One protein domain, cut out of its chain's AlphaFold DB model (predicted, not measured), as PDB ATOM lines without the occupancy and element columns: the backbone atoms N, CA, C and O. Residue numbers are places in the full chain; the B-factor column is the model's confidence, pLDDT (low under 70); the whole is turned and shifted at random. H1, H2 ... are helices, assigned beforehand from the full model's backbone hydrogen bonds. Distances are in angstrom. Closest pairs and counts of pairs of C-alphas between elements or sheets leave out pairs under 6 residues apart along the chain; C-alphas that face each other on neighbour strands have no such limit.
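AT A GLANCE: This is residues 19 to 73 of the 80 residues of an uncharacterized protein of Mycobacteroides abscessus subsp. bolletii 50594 (UniProt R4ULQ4). Four short helices make a compact, rounded cluster in which they cross one another: H2 sits between H1 on one side and H4 on the other, and H3 packs on H4 with its line about perpendicular to that of H4. H1 and H2 run the same way, with the link of 9 residues folding back from the end of H1 to the start of H2, while H3 runs opposite ways to both. The printed part has 55 residues with four named helices, in the order H1, H2, H3, H4, and no named strand; its class is all helix. The whole is compact, with a radius of gyration of the C-alphas of 9.6 A, and it spans 25 by 21 by 18 A.

IN THESE COORDINATES: H1 covers residues 19 to 25, beginning at C-alpha 19 at (124.361, 92.516, 193.467). After residues 26 to 34 comes H2, residues 35 to 45, the longest helix by residues; it measures 15.8 A from its first C-alpha, at (129.893, 93.453, 179.613), to its last. H3 covers residues 51 to 57. H4 covers residues 62 to 71, measures 14.2 A from first to last C-alpha, and ends with C-alpha 71 at (127.875, 103.766, 172.751).

HOW THE PARTS SIT: H1 touches H2, with the C-alphas of Val 21 and Ala 41 closest at 5.4 A. Their lines stand at a steep tilt of 41 degrees, and they run the same way. H2 touches H4, about perpendicular at 83 degrees; the closest C-alphas are those of Leu 42 and Val 69, 7.3 A apart. H3 touches H4, about perpendicular at 77 degrees, with the C-alphas of Arg 55 and Ile 62 closest at 5.6 A. H2 and H3 are close but not clearly touching, their closest C-alphas being those of Met 45 and Ile 54 at 7.1 A; they run opposite ways at a steep tilt of 48 degrees. H1 and H3 are also close but not clearly touching, with the C-alphas of Val 24 and Arg 57 closest at 6.4 A. They run opposite ways at a tilt of 36 degrees, only just steep. H1 and H4 are apart. In H1, H2, H3 and H4 every O i to N i+4 pair is within hydrogen-bond range.

THE WHOLE: The two C-alphas farthest apart are those of Leu 19 and Arg 63, at 25.8 A. The first and last printed C-alphas, of Leu 19 and Gly 73, are 24.1 A apart. The printed part has no cut. The links from H2 to H3, with 5 residues, and from H3 to H4, with 4 residues, are tight; the link from H1 to H2 is short, and no link is long. The mean pLDDT of the printed part is 94.8, and no printed residue is under 70.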
ATOM      1  N   LEU A  19     123.648  92.289 192.210       95.44
ATOM      2  CA  LEU A  19     124.361  92.516 193.467       95.44
ATOM      3  C   LEU A  19     125.703  93.208 193.215       95.44
ATOM      4  O   LEU A  19     126.065  94.160 193.907       95.44
ATOM      5  N   ALA A  20     126.436  92.754 192.196       93.75
ATOM      6  CA  ALA A  20     127.707  93.365 191.820       93.75
ATOM      7  C   ALA A  20     127.522  94.816 191.338       93.75
ATOM      8  O   ALA A  20     128.359  95.682 191.615       93.75
ATOM      9  N   VAL A  21     126.418  95.100 190.638       96.00
ATOM     10  CA  VAL A  21     126.063  96.457 190.206       96.00
ATOM     11  C   VAL A  21     125.705  97.340 191.402       96.00
ATOM     12  O   VAL A  21     126.251  98.439 191.510       96.00
ATOM     13  N   GLU A  22     124.847  96.884 192.317       96.25
ATOM     14  CA  GLU A  22     124.463  97.642 193.516       96.25
ATOM     15  C   GLU A  22     125.676  98.017 194.370       96.25
ATOM     16  O   GLU A  22     125.835  99.181 194.739       96.25
ATOM     17  N   GLN A  23     126.592  97.073 194.577       95.50
ATOM     18  CA  GLN A  23     127.834  97.294 195.317       95.50
ATOM     19  C   GLN A  23     128.700  98.412 194.718       95.50
ATOM     20  O   GLN A  23     129.293  99.229 195.426       95.50
ATOM     21  N   VAL A  24     128.772  98.502 193.391       96.56
ATOM     22  CA  VAL A  24     129.510  99.580 192.720       96.56
ATOM     23  C   VAL A  24     128.748 100.904 192.780       96.56
ATOM     24  O   VAL A  24     129.342 101.962 193.012       96.56
ATOM     25  N   VAL A  25     127.441 100.873 192.537       96.44
ATOM     26  CA  VAL A  25     126.610 102.075 192.398       96.44
ATOM     27  C   VAL A  25     126.383 102.742 193.757       96.44
ATOM     28  O   VAL A  25     126.627 103.945 193.894       96.44
ATOM     29  N   HIS A  26     125.962 101.970 194.756       94.94
ATOM     30  CA  HIS A  26     125.530 102.465 196.061       94.94
ATOM     31  C   HIS A  26     126.642 102.393 197.104       94.94
ATOM     32  O   HIS A  26     126.982 103.424 197.682       94.94
ATOM     33  N   ASP A  27     127.279 101.232 197.267       93.38
ATOM     34  CA  ASP A  27     128.303 101.049 198.311       93.38
ATOM     35  C   ASP A  27     129.658 101.660 197.920       93.38
ATOM     36  O   ASP A  27     130.556 101.834 198.742       93.38
ATOM     37  N   GLY A  28     129.814 102.015 196.642       92.00
ATOM     38  CA  GLY A  28     131.016 102.646 196.113       92.00
ATOM     39  C   GLY A  28     132.235 101.738 196.075       92.00
ATOM     40  O   GLY A  28     133.365 102.231 196.027       92.00
ATOM     41  N   LEU A  29     132.001 100.427 196.049       94.81
ATOM     42  CA  LEU A  29     133.042  99.429 195.887       94.81
ATOM     43  C   LEU A  29     133.745  99.589 194.539       94.81
ATOM     44  O   LEU A  29     133.181 100.023 193.528       94.81
ATOM     45  N   ARG A  30     135.022  99.212 194.539       95.75
ATOM     46  CA  ARG A  30     135.856  99.206 193.345       95.75
ATOM     47  C   ARG A  30     135.922  97.801 192.773       95.75
ATOM     48  O   ARG A  30     136.730  96.994 193.228       95.75
ATOM     49  N   LEU A  31     135.096  97.529 191.768       94.25
ATOM     50  CA  LEU A  31     134.990  96.218 191.132       94.25
ATOM     51  C   LEU A  31     135.262  96.313 189.630       94.25
ATOM     52  O   LEU A  31     134.862  97.254 188.944       94.25
ATOM     53  N   HIS A  32     135.943  95.298 189.101       92.56
ATOM     54  CA  HIS A  32     136.202  95.184 187.670       92.56
ATOM     55  C   HIS A  32     135.005  94.534 186.965       92.56
ATOM     56  O   HIS A  32     135.047  93.362 186.592       92.56
ATOM     57  N   LEU A  33     133.942  95.315 186.768       93.12
ATOM     58  CA  LEU A  33     132.769  94.881 186.011       93.12
ATOM     59  C   LEU A  33     133.062  94.826 184.505       93.12
ATOM     60  O   LEU A  33     133.832  95.628 183.959       93.12
ATOM     61  N   LYS A  34     132.415  93.890 183.807       91.56
ATOM     62  CA  LYS A  34     132.543  93.694 182.354       91.56
ATOM     63  C   LYS A  34     131.164  93.562 181.714       91.56
ATOM     64  O   LYS A  34     130.174  93.366 182.401       91.56
ATOM     65  N   GLY A  35     131.116  93.686 180.387       92.94
ATOM     66  CA  GLY A  35     129.893  93.453 179.613       92.94
ATOM     67  C   GLY A  35     128.682  94.228 180.141       92.94
ATOM     68  O   GLY A  35     128.782  95.435 180.370       92.94
ATOM     69  N   ALA A  36     127.574  93.508 180.327       93.38
ATOM     70  CA  ALA A  36     126.293  94.052 180.762       93.38
ATOM     71  C   ALA A  36     126.346  94.669 182.170       93.38
ATOM     72  O   ALA A  36     125.791  95.749 182.346       93.38
ATOM     73  N   ASP A  37     127.076  94.069 183.119       95.06
ATOM     74  CA  ASP A  37     127.215  94.590 184.491       95.06
ATOM     75  C   ASP A  37     127.813  95.996 184.491       95.06
ATOM     76  O   ASP A  37     127.305  96.921 185.122       95.06
ATOM     77  N   ARG A  38     128.902  96.182 183.733       95.38
ATOM     78  CA  ARG A  38     129.560  97.490 183.630       95.38
ATOM     79  C   ARG A  38     128.631  98.503 182.993       95.38
ATOM     80  O   ARG A  38     128.576  99.641 183.443       95.38
ATOM     81  N   ASP A  39     127.993  98.109 181.899       95.44
ATOM     82  CA  ASP A  39     127.169  99.013 181.119       95.44
ATOM     83  C   ASP A  39     125.956  99.457 181.952       95.44
ATOM     84  O   ASP A  39     125.650 100.646 181.973       95.44
ATOM     85  N   GLU A  40     125.361  98.560 182.741       96.19
ATOM     86  CA  GLU A  40     124.287  98.891 183.679       96.19
ATOM     87  C   GLU A  40     124.753  99.762 184.850       96.19
ATOM     88  O   GLU A  40     124.135 100.789 185.142       96.19
ATOM     89  N   ALA A  41     125.890  99.438 185.469       96.56
ATOM     90  CA  ALA A  41     126.486 100.301 186.485       96.56
ATOM     91  C   ALA A  41     126.770 101.711 185.926       96.56
ATOM     92  O   ALA A  41     126.551 102.711 186.615       96.56
ATOM     93  N   LEU A  42     127.191 101.814 184.657       95.75
ATOM     94  CA  LEU A  42     127.348 103.088 183.953       95.75
ATOM     95  C   LEU A  42     126.013 103.831 183.829       95.75
ATOM     96  O   LEU A  42     125.971 105.012 184.156       95.75
ATOM     97  N   ARG A  43     124.936 103.159 183.390       95.25
ATOM     98  CA  ARG A  43     123.598 103.770 183.253       95.25
ATOM     99  C   ARG A  43     123.101 104.342 184.576       95.25
ATOM    100  O   ARG A  43     122.553 105.439 184.597       95.25
ATOM    101  N   ARG A  44     123.307 103.620 185.681       95.62
ATOM    102  CA  ARG A  44     122.810 104.028 187.003       95.62
ATOM    103  C   ARG A  44     123.626 105.150 187.646       95.62
ATOM    104  O   ARG A  44     123.054 105.938 188.403       95.62
ATOM    105  N   MET A  45     124.930 105.229 187.358       96.12
ATOM    106  CA  MET A  45     125.827 106.253 187.914       96.12
ATOM    107  C   MET A  45     125.950 107.512 187.049       96.12
ATOM    108  O   MET A  45     126.112 108.603 187.597       96.12
ATOM    109  N   TYR A  46     125.937 107.392 185.719       94.31
ATOM    110  CA  TYR A  46     126.224 108.518 184.827       94.31
ATOM    111  C   TYR A  46     125.186 109.640 184.995       94.31
ATOM    112  O   TYR A  46     123.988 109.389 185.063       94.31
ATOM    113  N   GLY A  47     125.655 110.884 185.125       91.62
ATOM    114  CA  GLY A  47     124.814 112.053 185.425       91.62
ATOM    115  C   GLY A  47     124.482 112.254 186.911       91.62
ATOM    116  O   GLY A  47     124.103 113.356 187.294       91.62
ATOM    117  N   ARG A  48     124.677 111.237 187.763       93.69
ATOM    118  CA  ARG A  48     124.495 111.323 189.229       93.69
ATOM    119  C   ARG A  48     125.817 111.343 189.987       93.69
ATOM    120  O   ARG A  48     125.929 111.973 191.032       93.69
ATOM    121  N   VAL A  49     126.812 110.636 189.461       94.25
ATOM    122  CA  VAL A  49     128.142 110.485 190.046       94.25
ATOM    123  C   VAL A  49     129.172 111.130 189.111       94.25
ATOM    124  O   VAL A  49     129.114 110.910 187.898       94.25
ATOM    125  N   PRO A  50     130.135 111.903 189.641       94.44
ATOM    126  CA  PRO A  50     131.249 112.433 188.864       94.44
ATOM    127  C   PRO A  50     132.018 111.354 188.081       94.44
ATOM    128  O   PRO A  50     132.313 110.268 188.588       94.44
ATOM    129  N   THR A  51     132.378 111.654 186.830       94.62
ATOM    130  CA  THR A  51     133.045 110.711 185.911       94.62
ATOM    131  C   THR A  51     134.384 110.188 186.448       94.62
ATOM    132  O   THR A  51     134.771 109.049 186.178       94.62
ATOM    133  N   ASP A  52     135.104 111.000 187.220       95.69
ATOM    134  CA  ASP A  52     136.358 110.641 187.885       95.69
ATOM    135  C   ASP A  52     136.172 109.613 189.013       95.69
ATOM    136  O   ASP A  52     137.065 108.789 189.223       95.69
ATOM    137  N   ILE A  53     135.009 109.602 189.669       96.31
ATOM    138  CA  ILE A  53     134.622 108.569 190.637       96.31
ATOM    139  C   ILE A  53     134.186 107.303 189.894       96.31
ATOM    140  O   ILE A  53     134.638 106.208 190.228       96.31
ATOM    141  N   ILE A  54     133.384 107.434 188.831       96.25
ATOM    142  CA  ILE A  54     132.926 106.296 188.015       96.25
ATOM    143  C   ILE A  54     134.115 105.497 187.465       96.25
ATOM    144  O   ILE A  54     134.165 104.273 187.605       96.25
ATOM    145  N   ARG A  55     135.111 106.173 186.872       95.56
ATOM    146  CA  ARG A  55     136.303 105.493 186.333       95.56
ATOM    147  C   ARG A  55     137.113 104.787 187.423       95.56
ATOM    148  O   ARG A  55     137.660 103.716 187.165       95.56
ATOM    149  N   TRP A  56     137.168 105.351 188.632       96.81
ATOM    150  CA  TRP A  56     137.832 104.713 189.766       96.81
ATOM    151  C   TRP A  56     137.096 103.435 190.179       96.81
ATOM    152  O   TRP A  56     137.728 102.378 190.228       96.81
ATOM    153  N   ARG A  57     135.771 103.516 190.379       97.00
ATOM    154  CA  ARG A  57     134.919 102.400 190.823       97.00
ATOM    155  C   ARG A  57     134.898 101.233 189.835       97.00
ATOM    156  O   ARG A  57     135.020 100.090 190.248       97.00
ATOM    157  N   LEU A  58     134.846 101.516 188.535       95.50
ATOM    158  CA  LEU A  58     134.810 100.487 187.483       95.50
ATOM    159  C   LEU A  58     136.188  99.984 187.041       95.50
ATOM    160  O   LEU A  58     136.299  99.303 186.021       95.50
ATOM    161  N   PHE A  59     137.246 100.357 187.766       94.31
ATOM    162  CA  PHE A  59     138.620  99.978 187.447       94.31
ATOM    163  C   PHE A  59     138.987 100.278 185.978       94.31
ATOM    164  O   PHE A  59     139.519  99.441 185.249       94.31
ATOM    165  N   THR A  60     138.660 101.480 185.500       93.56
ATOM    166  CA  THR A  60     138.840 101.840 184.089       93.56
ATOM    167  C   THR A  60     139.316 103.283 183.904       93.56
ATOM    168  O   THR A  60     139.660 103.983 184.855       93.56
ATOM    169  N   THR A  61     139.403 103.734 182.653       95.38
ATOM    170  CA  THR A  61     139.852 105.090 182.306       95.38
ATOM    171  C   THR A  61     138.672 106.004 181.986       95.38
ATOM    172  O   THR A  61     137.628 105.534 181.536       95.38
ATOM    173  N   ILE A  62     138.852 107.322 182.140       95.31
ATOM    174  CA  ILE A  62     137.843 108.325 181.741       95.31
ATOM    175  C   ILE A  62     137.468 108.156 180.262       95.31
ATOM    176  O   ILE A  62     136.289 108.151 179.926       95.31
ATOM    177  N   ARG A  63     138.461 107.921 179.394       95.88
ATOM    178  CA  ARG A  63     138.249 107.674 177.961       95.88
ATOM    179  C   ARG A  63     137.354 106.458 177.714       95.88
ATOM    180  O   ARG A  63     136.491 106.496 176.842       95.88
ATOM    181  N   THR A  64     137.550 105.380 178.473       94.56
ATOM    182  CA  THR A  64     136.706 104.181 178.376       94.56
ATOM    183  C   THR A  64     135.282 104.465 178.838       94.56
ATOM    184  O   THR A  64     134.348 104.011 178.180       94.56
ATOM    185  N   VAL A  65     135.111 105.223 179.927       94.75
ATOM    186  CA  VAL A  65     133.784 105.638 180.404       94.75
ATOM    187  C   VAL A  65     133.077 106.457 179.330       94.75
ATOM    188  O   VAL A  65     132.006 106.058 178.897       94.75
ATOM    189  N   GLN A  66     133.693 107.529 178.826       94.62
ATOM    190  CA  GLN A  66     133.096 108.401 177.804       94.62
ATOM    191  C   GLN A  66     132.704 107.636 176.538       94.62
ATOM    192  O   GLN A  66     131.552 107.696 176.117       94.62
ATOM    193  N   ARG A  67     133.614 106.816 175.996       95.12
ATOM    194  CA  ARG A  67     133.320 105.968 174.833       95.12
ATOM    195  C   ARG A  67     132.115 105.057 175.079       95.12
ATOM    196  O   ARG A  67     131.334 104.811 174.167       95.12
ATOM    197  N   ARG A  68     131.977 104.509 176.291       95.12
ATOM    198  CA  ARG A  68     130.851 103.631 176.636       95.12
ATOM    199  C   ARG A  68     129.553 104.398 176.828       95.12
ATOM    200  O   ARG A  68     128.531 103.930 176.352       95.12
ATOM    201  N   VAL A  69     129.595 105.575 177.441       94.12
ATOM    202  CA  VAL A  69     128.439 106.478 177.548       94.12
ATOM    203  C   VAL A  69     127.897 106.818 176.159       94.12
ATOM    204  O   VAL A  69     126.695 106.706 175.938       94.12
ATOM    205  N   GLU A  70     128.773 107.167 175.214       94.06
ATOM    206  CA  GLU A  70     128.402 107.432 173.817       94.06
ATOM    207  C   GLU A  70     127.778 106.200 173.151       94.06
ATOM    208  O   GLU A  70     126.707 106.296 172.559       94.06
ATOM    209  N   GLN A  71     128.401 105.026 173.296       93.88
ATOM    210  CA  GLN A  71     127.875 103.766 172.751       93.88
ATOM    211  C   GLN A  71     126.515 103.370 173.336       93.88
ATOM    212  O   GLN A  71     125.733 102.707 172.663       93.88
ATOM    213  N   LEU A  72     126.245 103.752 174.584       92.75
ATOM    214  CA  LEU A  72     124.981 103.500 175.270       92.75
ATOM    215  C   LEU A  72     123.937 104.599 175.020       92.75
ATOM    216  O   LEU A  72     122.820 104.475 175.513       92.75
ATOM    217  N   GLY A  73     124.282 105.667 174.292       93.00
ATOM    218  CA  GLY A  73     123.378 106.790 174.026       93.00
ATOM    219  C   GLY A  73     123.062 107.653 175.253       93.00
ATOM    220  O   GLY A  73     122.123 108.441 175.222       93.00
TER     221      GLY A  73